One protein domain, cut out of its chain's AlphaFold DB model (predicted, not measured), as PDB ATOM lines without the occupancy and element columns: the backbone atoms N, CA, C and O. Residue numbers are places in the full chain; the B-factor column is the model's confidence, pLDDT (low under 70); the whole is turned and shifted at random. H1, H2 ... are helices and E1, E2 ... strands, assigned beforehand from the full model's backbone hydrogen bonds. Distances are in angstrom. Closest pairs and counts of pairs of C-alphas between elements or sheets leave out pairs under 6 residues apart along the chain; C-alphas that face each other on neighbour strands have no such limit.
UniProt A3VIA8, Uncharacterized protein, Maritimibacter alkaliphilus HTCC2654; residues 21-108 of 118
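Overview. This is residues 21 to 108 of the 118 residues of an uncharacterized protein of Maritimibacter alkaliphilus HTCC2654 (UniProt A3VIA8). A twisted sheet of five strands has two helices over one face, H1 over E4 and E5 and H2 over E6 and E7, each running along the strands beneath it. Over part of the opposite face, near E4, the small hairpin E1 and E2 folds back crosswise, and E2 runs on into the sheet's edge strand E3. The printed part has 88 residues, with two named helices and seven named strands in the order E1 E2 E3 E4 E5 E6 H1 H2 E7; the large sheet, E3 - E4 - E5 - E6 - E7, is antiparallel throughout, and the class is mixed, helices and strands. The whole is compact, with a radius of gyration of the C-alphas of 11.7 A, and rounded, spanning 33 by 30 by 21 A.

Along the chain. In the large sheet, E3 is residues 33 to 36, 10.4 A long, E4 residues 41 to 46, 17.3 A, E5 residues 49 to 54, 16.9 A, E6 residues 59 to 64, 16.5 A, and E7 residues 102 to 107, 16.2 A, ending at C-alpha 107 (151.631, 166.381, 128.194). H1 is residues 73 to 79, 10.0 A, and H2 residues 89 to 98, 14.1 A, from C-alpha 89 (154.380, 163.697, 117.756). E1, residues 24 to 26, begins at C-alpha 24 (146.413, 153.871, 134.632); E2 is residues 29 to 31; each is 6.7 A long.

Arrangement. E3, E4, E5 and E6 form a meander, each strand the antiparallel neighbour of the one before. Within hydrogen-bond range are N 35 and O 43, 2.8 A, between E3 and E4; N 44 and O 51, 3.0 A, between E4 and E5; N 52 and O 61, 2.9 A, between E5 and E6; and N 62 and O 104, 2.9 A, between E6 and the edge strand E7. H1 and H2 are on the same face, making two layers, helices on one face of a sheet. H1 has a height over the sheet of 8.7 A; it lies over E5 and only just over E4, where 3 of its C-alphas fall, and its closest C-alphas to E5 are those of Ala 77 and Ile 52, 6.1 A. H2 has a height of 8.2 A, and its closest C-alphas to E7 are those of Ala 93 and Ala 103, 5.2 A. H1 and H2 are apart. In both helices every O i to N i+4 pair is within hydrogen-bond range. In the hairpin E1 and E2, N 26 and O 29 are 2.9 A apart. E2 runs on into E3 at 77 degrees across one residue, and its closest C-alphas to E4 are those of Tyr 31 and Asp 46, 4.9 A.

Size, cuts and confidence. The C-alphas farthest apart are those of Gly 67 and Asn 83, 33.3 A. The printed part has no cut and no long link. Mean pLDDT of the printed part is 82.9, with residues 21, 22, 71, 82 and 85 under 70.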
ATOM      1  N   ALA A  21     149.794 147.087 132.535       62.09
ATOM      2  CA  ALA A  21     149.056 147.535 133.710       62.09
ATOM      3  C   ALA A  21     147.561 147.361 133.427       62.09
ATOM      4  O   ALA A  21     147.098 147.672 132.335       62.09
ATOM      5  N   ALA A  22     146.802 146.877 134.413       65.94
ATOM      6  CA  ALA A  22     145.356 146.695 134.265       65.94
ATOM      7  C   ALA A  22     144.601 148.026 134.101       65.94
ATOM      8  O   ALA A  22     143.486 148.040 133.606       65.94
ATOM      9  N   SER A  23     145.187 149.136 134.550       79.19
ATOM     10  CA  SER A  23     144.675 150.487 134.331       79.19
ATOM     11  C   SER A  23     145.735 151.518 134.700       79.19
ATOM     12  O   SER A  23     146.602 151.233 135.532       79.19
ATOM     13  N   CYS A  24     145.627 152.732 134.173       80.25
ATOM     14  CA  CYS A  24     146.413 153.871 134.632       80.25
ATOM     15  C   CYS A  24     145.619 155.175 134.604       80.25
ATOM     16  O   CYS A  24     144.607 155.273 133.922       80.25
ATOM     17  N   THR A  25     146.088 156.187 135.332       80.44
ATOM     18  CA  THR A  25     145.510 157.534 135.286       80.44
ATOM     19  C   THR A  25     146.581 158.533 134.872       80.44
ATOM     20  O   THR A  25     147.644 158.577 135.489       80.44
ATOM     21  N   ASP A  26     146.294 159.351 133.864       77.50
ATOM     22  CA  ASP A  26     147.156 160.447 133.428       77.50
ATOM     23  C   ASP A  26     146.330 161.700 133.128       77.50
ATOM     24  O   ASP A  26     145.271 161.618 132.512       77.50
ATOM     25  N   GLY A  27     146.776 162.861 133.618       71.88
ATOM     26  CA  GLY A  27     146.095 164.138 133.362       71.88
ATOM     27  C   GLY A  27     144.624 164.205 133.812       71.88
ATOM     28  O   GLY A  27     143.882 165.054 133.331       71.88
ATOM     29  N   GLY A  28     144.187 163.318 134.714       76.19
ATOM     30  CA  GLY A  28     142.781 163.186 135.130       76.19
ATOM     31  C   GLY A  28     141.945 162.214 134.284       76.19
ATOM     32  O   GLY A  28     140.792 161.963 134.626       76.19
ATOM     33  N   SER A  29     142.520 161.627 133.235       79.50
ATOM     34  CA  SER A  29     141.922 160.559 132.430       79.50
ATOM     35  C   SER A  29     142.349 159.192 132.949       79.50
ATOM     36  O   SER A  29     143.522 158.992 133.256       79.50
ATOM     37  N   THR A  30     141.415 158.245 133.018       84.81
ATOM     38  CA  THR A  30     141.709 156.839 133.328       84.81
ATOM     39  C   THR A  30     141.715 156.024 132.043       84.81
ATOM     40  O   THR A  30     140.832 156.188 131.209       84.81
ATOM     41  N   TYR A  31     142.703 155.145 131.917       84.62
ATOM     42  CA  TYR A  31     142.850 154.156 130.860       84.62
ATOM     43  C   TYR A  31     142.693 152.768 131.465       84.62
ATOM     44  O   TYR A  31     143.247 152.493 132.532       84.62
ATOM     45  N   THR A  32     141.912 151.914 130.814       85.44
ATOM     46  CA  THR A  32     141.509 150.586 131.304       85.44
ATOM     47  C   THR A  32     142.271 149.445 130.632       85.44
ATOM     48  O   THR A  32     142.179 148.300 131.065       85.44
ATOM     49  N   SER A  33     143.071 149.755 129.615       84.06
ATOM     50  CA  SER A  33     144.022 148.839 128.990       84.06
ATOM     51  C   SER A  33     145.320 149.601 128.737       84.06
ATOM     52  O   SER A  33     145.306 150.732 128.254       84.06
ATOM     53  N   VAL A  34     146.445 149.032 129.176       84.25
ATOM     54  CA  VAL A  34     147.765 149.670 129.109       84.25
ATOM     55  C   VAL A  34     148.795 148.634 128.701       84.25
ATOM     56  O   VAL A  34     148.966 147.616 129.372       84.25
ATOM     57  N   GLU A  35     149.545 148.929 127.650       83.62
ATOM     58  CA  GLU A  35     150.586 148.060 127.125       83.62
ATOM     59  C   GLU A  35     151.872 148.848 126.904       83.62
ATOM     60  O   GLU A  35     151.921 149.842 126.180       83.62
ATOM     61  N   ARG A  36     152.967 148.377 127.494       83.00
ATOM     62  CA  ARG A  36     154.291 148.880 127.142       83.00
ATOM     63  C   ARG A  36     154.774 148.205 125.860       83.00
ATOM     64  O   ARG A  36     155.334 147.114 125.915       83.00
ATOM     65  N   ILE A  37     154.585 148.873 124.723       83.50
ATOM     66  CA  ILE A  37     155.010 148.384 123.402       83.50
ATOM     67  C   ILE A  37     156.534 148.252 123.321       83.50
ATOM     68  O   ILE A  37     157.058 147.306 122.736       83.50
ATOM     69  N   SER A  38     157.268 149.194 123.919       80.75
ATOM     70  CA  SER A  38     158.730 149.155 123.952       80.75
ATOM     71  C   SER A  38     159.319 149.874 125.163       80.75
ATOM     72  O   SER A  38     158.606 150.381 126.029       80.75
ATOM     73  N   ALA A  39     160.651 149.952 125.234       77.81
ATOM     74  CA  ALA A  39     161.322 150.734 126.268       77.81
ATOM     75  C   ALA A  39     160.867 152.206 126.279       77.81
ATOM     76  O   ALA A  39     160.777 152.783 127.362       77.81
ATOM     77  N   ASN A  40     160.525 152.766 125.113       79.69
ATOM     78  CA  ASN A  40     160.217 154.186 124.940       79.69
ATOM     79  C   ASN A  40     158.762 154.476 124.562       79.69
ATOM     80  O   ASN A  40     158.381 155.640 124.571       79.69
ATOM     81  N   VAL A  41     157.964 153.460 124.225       85.31
ATOM     82  CA  VAL A  41     156.587 153.636 123.742       85.31
ATOM     83  C   VAL A  41     155.619 152.891 124.649       85.31
ATOM     84  O   VAL A  41     155.765 151.686 124.873       85.31
ATOM     85  N   VAL A  42     154.615 153.613 125.134       86.88
ATOM     86  CA  VAL A  42     153.488 153.072 125.896       86.88
ATOM     87  C   VAL A  42     152.202 153.365 125.148       86.88
ATOM     88  O   VAL A  42     151.970 154.476 124.680       86.88
ATOM     89  N   TYR A  43     151.369 152.344 125.069       88.19
ATOM     90  CA  TYR A  43     150.003 152.403 124.605       88.19
ATOM     91  C   TYR A  43     149.062 152.371 125.810       88.19
ATOM     92  O   TYR A  43     149.281 151.582 126.733       88.19
ATOM     93  N   ALA A  44     148.021 153.199 125.810       87.69
ATOM     94  CA  ALA A  44     146.912 153.044 126.740       87.69
ATOM     95  C   ALA A  44     145.586 153.448 126.089       87.69
ATOM     96  O   ALA A  44     145.555 154.365 125.275       87.69
ATOM     97  N   GLU A  45     144.495 152.790 126.458       87.75
ATOM     98  CA  GLU A  45     143.168 153.014 125.878       87.75
ATOM     99  C   GLU A  45     142.049 152.959 126.922       87.75
ATOM    100  O   GLU A  45     142.182 152.367 127.999       87.75
ATOM    101  N   ASP A  46     140.940 153.604 126.576       86.38
ATOM    102  CA  ASP A  46     139.654 153.562 127.258       86.38
ATOM    103  C   ASP A  46     138.529 153.712 126.223       86.38
ATOM    104  O   ASP A  46     138.157 154.821 125.826       86.38
ATOM    105  N   GLY A  47     138.018 152.580 125.732       85.38
ATOM    106  CA  GLY A  47     136.989 152.548 124.692       85.38
ATOM    107  C   GLY A  47     137.444 153.226 123.395       85.38
ATOM    108  O   GLY A  47     138.345 152.744 122.718       85.38
ATOM    109  N   ALA A  48     136.814 154.347 123.041       86.62
ATOM    110  CA  ALA A  48     137.102 155.086 121.808       86.62
ATOM    111  C   ALA A  48     138.306 156.039 121.915       86.62
ATOM    112  O   ALA A  48     138.691 156.662 120.925       86.62
ATOM    113  N   ARG A  49     138.878 156.195 123.113       86.94
ATOM    114  CA  ARG A  49     140.006 157.089 123.378       86.94
ATOM    115  C   ARG A  49     141.268 156.280 123.621       86.94
ATOM    116  O   ARG A  49     141.269 155.358 124.429       86.94
ATOM    117  N   ALA A  50     142.364 156.691 123.004       89.00
ATOM    118  CA  ALA A  50     143.669 156.090 123.203       89.00
ATOM    119  C   ALA A  50     144.771 157.141 123.296       89.00
ATOM    120  O   ALA A  50     144.664 158.236 122.746       89.00
ATOM    121  N   ILE A  51     145.860 156.778 123.964       88.81
ATOM    122  CA  ILE A  51     147.109 157.523 123.973       88.81
ATOM    123  C   ILE A  51     148.265 156.653 123.496       88.81
ATOM    124  O   ILE A  51     148.382 155.472 123.831       88.81
ATOM    125  N   ILE A  52     149.164 157.283 122.748       89.94
ATOM    126  CA  ILE A  52     150.485 156.751 122.432       89.94
ATOM    127  C   ILE A  52     151.503 157.690 123.065       89.94
ATOM    128  O   ILE A  52     151.713 158.809 122.595       89.94
ATOM    129  N   ALA A  53     152.105 157.247 124.163       87.50
ATOM    130  CA  ALA A  53     153.070 158.014 124.928       87.50
ATOM    131  C   ALA A  53     154.501 157.642 124.542       87.50
ATOM    132  O   ALA A  53     154.849 156.460 124.475       87.50
ATOM    133  N   VAL A  54     155.342 158.662 124.356       85.38
ATOM    134  CA  VAL A  54     156.785 158.494 124.185       85.38
ATOM    135  C   VAL A  54     157.476 158.908 125.479       85.38
ATOM    136  O   VAL A  54     157.557 160.090 125.820       85.38
ATOM    137  N   CYS A  55     157.984 157.917 126.212       79.88
ATOM    138  CA  CYS A  55     158.486 158.092 127.573       79.88
ATOM    139  C   CYS A  55     159.653 159.089 127.663       79.88
ATOM    140  O   CYS A  55     159.724 159.849 128.625       79.88
ATOM    141  N   SER A  56     160.547 159.122 126.667       79.19
ATOM    142  CA  SER A  56     161.684 160.057 126.612       79.19
ATOM    143  C   SER A  56     161.258 161.521 126.482       79.19
ATOM    144  O   SER A  56     161.990 162.410 126.910       79.19
ATOM    145  N   MET A  57     160.079 161.777 125.913       81.31
ATOM    146  CA  MET A  57     159.613 163.122 125.578       81.31
ATOM    147  C   MET A  57     158.684 163.724 126.640       81.31
ATOM    148  O   MET A  57     158.407 164.917 126.578       81.31
ATOM    149  N   ASN A  58     158.200 162.932 127.609       83.12
ATOM    150  CA  ASN A  58     157.116 163.314 128.537       83.12
ATOM    151  C   ASN A  58     155.860 163.849 127.816       83.12
ATOM    152  O   ASN A  58     155.143 164.712 128.324       83.12
ATOM    153  N   MET A  59     155.612 163.341 126.610       85.94
ATOM    154  CA  MET A  59     154.526 163.757 125.730       85.94
ATOM    155  C   MET A  59     153.839 162.520 125.155       85.94
ATOM    156  O   MET A  59     154.468 161.475 124.954       85.94
ATOM    157  N   ALA A  60     152.553 162.653 124.865       88.12
ATOM    158  CA  ALA A  60     151.762 161.650 124.173       88.12
ATOM    159  C   ALA A  60     150.990 162.271 123.012       88.12
ATOM    160  O   ALA A  60     150.787 163.485 122.948       88.12
ATOM    161  N   VAL A  61     150.535 161.412 122.107       90.19
ATOM    162  CA  VAL A  61     149.437 161.726 121.197       90.19
ATOM    163  C   VAL A  61     148.190 161.063 121.751       90.19
ATOM    164  O   VAL A  61     148.153 159.842 121.875       90.19
ATOM    165  N   GLU A  62     147.196 161.869 122.101       89.88
ATOM    166  CA  GLU A  62     145.849 161.407 122.417       89.88
ATOM    167  C   GLU A  62     145.027 161.410 121.133       89.88
ATOM    168  O   GLU A  62     145.078 162.379 120.376       89.88
ATOM    169  N   ALA A  63     144.290 160.331 120.890       89.88
ATOM    170  CA  ALA A  63     143.383 160.184 119.767       89.88
ATOM    171  C   ALA A  63     142.035 159.639 120.239       89.88
ATOM    172  O   ALA A  63     141.983 158.722 121.057       89.88
ATOM    173  N   THR A  64     140.952 160.194 119.705       89.62
ATOM    174  CA  THR A  64     139.583 159.752 119.970       89.62
ATOM    175  C   THR A  64     138.861 159.475 118.657       89.62
ATOM    176  O   THR A  64     138.879 160.301 117.739       89.62
ATOM    177  N   ASP A  65     138.202 158.322 118.571       86.94
ATOM    178  CA  ASP A  65     137.231 158.039 117.517       86.94
ATOM    179  C   ASP A  65     135.874 158.656 117.891       86.94
ATOM    180  O   ASP A  65     135.222 158.268 118.863       86.94
ATOM    181  N   THR A  66     135.434 159.650 117.117       82.31
ATOM    182  CA  THR A  66     134.183 160.387 117.377       82.31
ATOM    183  C   THR A  66     132.923 159.576 117.076       82.31
ATOM    184  O   THR A  66     131.840 159.922 117.548       82.31
ATOM    185  N   GLY A  67     133.049 158.479 116.324       82.62
ATOM    186  CA  GLY A  67     131.992 157.499 116.096       82.62
ATOM    187  C   GLY A  67     131.794 156.539 117.270       82.62
ATOM    188  O   GLY A  67     130.833 155.770 117.263       82.62
ATOM    189  N   GLY A  68     132.669 156.589 118.283       77.56
ATOM    190  CA  GLY A  68     132.606 155.743 119.475       77.56
ATOM    191  C   GLY A  68     133.089 154.309 119.249       77.56
ATOM    192  O   GLY A  68     132.870 153.458 120.111       77.56
ATOM    193  N   ALA A  69     133.707 154.029 118.099       75.19
ATOM    194  CA  ALA A  69     134.299 152.732 117.813       75.19
ATOM    195  C   ALA A  69     135.631 152.561 118.556       75.19
ATOM    196  O   ALA A  69     136.337 153.529 118.836       75.19
ATOM    197  N   GLU A  70     135.980 151.311 118.857       70.19
ATOM    198  CA  GLU A  70     137.333 150.976 119.292       70.19
ATOM    199  C   GLU A  70     138.311 151.320 118.164       70.19
ATOM    200  O   GLU A  70     138.138 150.902 117.015       70.19
ATOM    201  N   TYR A  71     139.318 152.120 118.492       69.19
ATOM    202  CA  TYR A  71     140.300 152.605 117.536       69.19
ATOM    203  C   TYR A  71     141.559 151.728 117.597       69.19
ATOM    204  O   TYR A  71     142.112 151.575 118.686       69.19
ATOM    205  N   PRO A  72     142.095 151.208 116.470       71.38
ATOM    206  CA  PRO A  72     143.336 150.426 116.455       71.38
ATOM    207  C   PRO A  72     144.599 151.281 116.701       71.38
ATOM    208  O   PRO A  72     145.620 151.112 116.037       71.38
ATOM    209  N   ALA A  73     144.580 152.195 117.677       70.56
ATOM    210  CA  ALA A  73     145.742 152.969 118.125       70.56
ATOM    211  C   ALA A  73     146.937 152.076 118.476       70.56
ATOM    212  O   ALA A  73     148.089 152.474 118.282       70.56
ATOM    213  N   ARG A  74     146.673 150.858 118.955       78.06
ATOM    214  CA  ARG A  74     147.706 149.865 119.229       78.06
ATOM    215  C   ARG A  74     148.575 149.568 118.004       78.06
ATOM    216  O   ARG A  74     149.795 149.503 118.138       78.06
ATOM    217  N   ASP A  75     147.986 149.439 116.817       82.38
ATOM    218  CA  ASP A  75     148.732 149.124 115.591       82.38
ATOM    219  C   ASP A  75     149.673 150.271 115.196       82.38
ATOM    220  O   ASP A  75     150.800 150.032 114.753       82.38
ATOM    221  N   PHE A  76     149.269 151.520 115.454       79.75
ATOM    222  CA  PHE A  76     150.149 152.683 115.312       79.75
ATOM    223  C   PHE A  76     151.310 152.617 116.288       79.75
ATOM    224  O   PHE A  76     152.453 152.809 115.882       79.75
ATOM    225  N   ALA A  77     151.030 152.307 117.554       82.69
ATOM    226  CA  ALA A  77     152.049 152.243 118.590       82.69
ATOM    227  C   ALA A  77     153.096 151.153 118.292       82.69
ATOM    228  O   ALA A  77     154.288 151.385 118.490       82.69
ATOM    229  N   VAL A  78     152.673 150.000 117.758       83.00
ATOM    230  CA  VAL A  78     153.559 148.900 117.325       83.00
ATOM    231  C   VAL A  78     154.380 149.266 116.084       83.00
ATOM    232  O   VAL A  78     155.511 148.800 115.943       83.00
ATOM    233  N   GLY A  79     153.847 150.105 115.192       80.75
ATOM    234  CA  GLY A  79     154.564 150.597 114.012       80.75
ATOM    235  C   GLY A  79     155.690 151.591 114.320       80.75
ATOM    236  O   GLY A  79     156.545 151.835 113.465       80.75
ATOM    237  N   LEU A  80     155.720 152.165 115.527       80.81
ATOM    238  CA  LEU A  80     156.759 153.099 115.948       80.81
ATOM    239  C   LEU A  80     158.088 152.373 116.220       80.81
ATOM    240  O   LEU A  80     158.129 151.314 116.844       80.81
ATOM    241  N   ASN A  81     159.206 152.952 115.770       79.06
ATOM    242  CA  ASN A  81     160.538 152.376 115.975       79.06
ATOM    243  C   ASN A  81     160.934 152.372 117.470       79.06
ATOM    244  O   ASN A  81     161.374 153.399 117.982       79.06
ATOM    245  N   PRO A  82     160.950 151.226 118.169       68.44
ATOM    246  CA  PRO A  82     161.120 151.170 119.627       68.44
ATOM    247  C   PRO A  82     162.426 151.799 120.151       68.44
ATOM    248  O   PRO A  82     162.518 152.161 121.326       68.44
ATOM    249  N   ASN A  83     163.432 151.936 119.283       70.38
ATOM    250  CA  ASN A  83     164.739 152.503 119.603       70.38
ATOM    251  C   ASN A  83     164.847 154.005 119.307       70.38
ATOM    252  O   ASN A  83     165.845 154.618 119.677       70.38
ATOM    253  N   ASN A  84     163.862 154.594 118.626       75.62
ATOM    254  CA  ASN A  84     163.822 156.029 118.408       75.62
ATOM    255  C   ASN A  84     163.296 156.718 119.674       75.62
ATOM    256  O   ASN A  84     162.243 156.348 120.190       75.62
ATOM    257  N   ALA A  85     164.045 157.698 120.174       68.94
ATOM    258  CA  ALA A  85     163.643 158.526 121.308       68.94
ATOM    259  C   ALA A  85     163.040 159.870 120.867       68.94
ATOM    260  O   ALA A  85     162.409 160.535 121.689       68.94
ATOM    261  N   ASP A  86     163.204 160.225 119.588       76.62
ATOM    262  CA  ASP A  86     162.835 161.513 119.009       76.62
ATOM    263  C   ASP A  86     161.763 161.302 117.933       76.62
ATOM    264  O   ASP A  86     162.053 161.072 116.755       76.62
ATOM    265  N   TYR A  87     160.499 161.332 118.350       80.69
ATOM    266  CA  TYR A  87     159.363 161.277 117.433       80.69
ATOM    267  C   TYR A  87     158.821 162.672 117.167       80.69
ATOM    268  O   TYR A  87     158.653 163.464 118.093       80.69
ATOM    269  N   ASP A  88     158.435 162.944 115.923       88.25
ATOM    270  CA  ASP A  88     157.555 164.074 115.655       88.25
ATOM    271  C   ASP A  88     156.112 163.686 116.016       88.25
ATOM    272  O   ASP A  88     155.351 163.125 115.224       88.25
ATOM    273  N   LEU A  89     155.733 163.965 117.263       86.94
ATOM    274  CA  LEU A  89     154.380 163.697 117.756       86.94
ATOM    275  C   LEU A  89     153.320 164.567 117.063       86.94
ATOM    276  O   LEU A  89     152.149 164.190 117.028       86.94
ATOM    277  N   THR A  90     153.711 165.703 116.478       90.44
ATOM    278  CA  THR A  90     152.801 166.548 115.690       90.44
ATOM    279  C   THR A  90     152.478 165.883 114.358       90.44
ATOM    280  O   THR A  90     151.327 165.912 113.909       90.44
ATOM    281  N   GLU A  91     153.471 165.252 113.734       89.94
ATOM    282  CA  GLU A  91     153.277 164.449 112.527       89.94
ATOM    283  C   GLU A  91     152.399 163.228 112.820       89.94
ATOM    284  O   GLU A  91     151.418 163.001 112.110       89.94
ATOM    285  N   LEU A  92     152.656 162.515 113.923       87.44
ATOM    286  CA  LEU A  92     151.824 161.386 114.351       87.44
ATOM    287  C   LEU A  92     150.360 161.802 114.586       87.44
ATOM    288  O   LEU A  92     149.444 161.156 114.074       87.44
ATOM    289  N   ALA A  93     150.120 162.916 115.284       90.00
ATOM    290  CA  ALA A  93     148.771 163.457 115.470       90.00
ATOM    291  C   ALA A  93     148.122 163.883 114.140       90.00
ATOM    292  O   ALA A  93     146.913 163.759 113.949       90.00
ATOM    293  N   SER A  94     148.906 164.388 113.188       92.19
ATOM    294  CA  SER A  94     148.408 164.766 111.859       92.19
ATOM    295  C   SER A  94     148.024 163.549 111.020       92.19
ATOM    296  O   SER A  94     146.978 163.572 110.370       92.19
ATOM    297  N   LEU A  95     148.803 162.467 111.095       88.56
ATOM    298  CA  LEU A  95     148.470 161.186 110.478       88.56
ATOM    299  C   LEU A  95     147.156 160.631 111.040       88.56
ATOM    300  O   LEU A  95     146.257 160.301 110.271       88.56
ATOM    301  N   MET A  96     146.999 160.608 112.363       88.62
ATOM    302  CA  MET A  96     145.765 160.146 113.007       88.62
ATOM    303  C   MET A  96     144.543 160.978 112.592       88.62
ATOM    304  O   MET A  96     143.497 160.424 112.258       88.62
ATOM    305  N   ARG A  97     144.684 162.307 112.499       91.31
ATOM    306  CA  ARG A  97     143.620 163.174 111.963       91.31
ATOM    307  C   ARG A  97     143.286 162.872 110.506       91.31
ATOM    308  O   ARG A  97     142.115 162.894 110.137       91.31
ATOM    309  N   SER A  98     144.281 162.550 109.677       89.69
ATOM    310  CA  SER A  98     144.043 162.166 108.275       89.69
ATOM    311  C   SER A  98     143.221 160.880 108.132       89.69
ATOM    312  O   SER A  98     142.582 160.668 107.104       89.69
ATOM    313  N   MET A  99     143.184 160.060 109.185       85.81
ATOM    314  CA  MET A  99     142.376 158.846 109.271       85.81
ATOM    315  C   MET A  99     140.971 159.071 109.843       85.81
ATOM    316  O   MET A  99     140.211 158.115 109.960       85.81
ATOM    317  N   GLY A 100     140.611 160.316 110.167       87.56
ATOM    318  CA  GLY A 100     139.278 160.680 110.654       87.56
ATOM    319  C   GLY A 100     139.141 160.762 112.175       87.56
ATOM    320  O   GLY A 100     138.024 160.870 112.669       87.56
ATOM    321  N   LEU A 101     140.248 160.735 112.914       89.00
ATOM    322  CA  LEU A 101     140.243 160.804 114.377       89.00
ATOM    323  C   LEU A 101     140.415 162.235 114.868       89.00
ATOM    324  O   LEU A 101     141.061 163.064 114.223       89.00
ATOM    325  N   GLU A 102     139.939 162.499 116.076       92.06
ATOM    326  CA  GLU A 102     140.346 163.683 116.821       92.06
ATOM    327  C   GLU A 102     141.651 163.378 117.549       92.06
ATOM    328  O   GLU A 102     141.641 162.655 118.540       92.06
ATOM    329  N   ALA A 103     142.776 163.894 117.046       91.62
ATOM    330  CA  ALA A 103     144.088 163.654 117.642       91.62
ATOM    331  C   ALA A 103     144.857 164.939 117.962       91.62
ATOM    332  O   ALA A 103     144.873 165.890 117.172       91.62
ATOM    333  N   GLN A 104     145.525 164.943 119.116       91.75
ATOM    334  CA  GLN A 104     146.285 166.072 119.646       91.75
ATOM    335  C   GLN A 104     147.506 165.608 120.442       91.75
ATOM    336  O   GLN A 104     147.513 164.536 121.045       91.75
ATOM    337  N   THR A 105     148.545 166.441 120.484       90.75
ATOM    338  CA  THR A 105     149.668 166.235 121.402       90.75
ATOM    339  C   THR A 105     149.286 166.718 122.792       90.75
ATOM    340  O   THR A 105     148.830 167.853 122.940       90.75
ATOM    341  N   THR A 106     149.532 165.906 123.810       86.38
ATOM    342  CA  THR A 106     149.237 166.240 125.204       86.38
ATOM    343  C   THR A 106     150.453 165.963 126.091       86.38
ATOM    344  O   THR A 106     151.215 165.031 125.806       86.38
ATOM    345  N   PRO A 107     150.687 166.757 127.152       84.75
ATOM    346  CA  PRO A 107     151.631 166.381 128.194       84.75
ATOM    347  C   PRO A 107     151.254 165.023 128.781       84.75
ATOM    348  O   PRO A 107     150.090 164.789 129.090       84.75
ATOM    349  N   PHE A 108     152.242 164.153 128.967       79.94
ATOM    350  CA  PHE A 108     152.030 162.827 129.533       79.94
ATOM    351  C   PHE A 108     152.792 162.697 130.844       79.94
ATOM    352  O   PHE A 108     154.027 162.743 130.875       79.94
TER     353      PHE A 108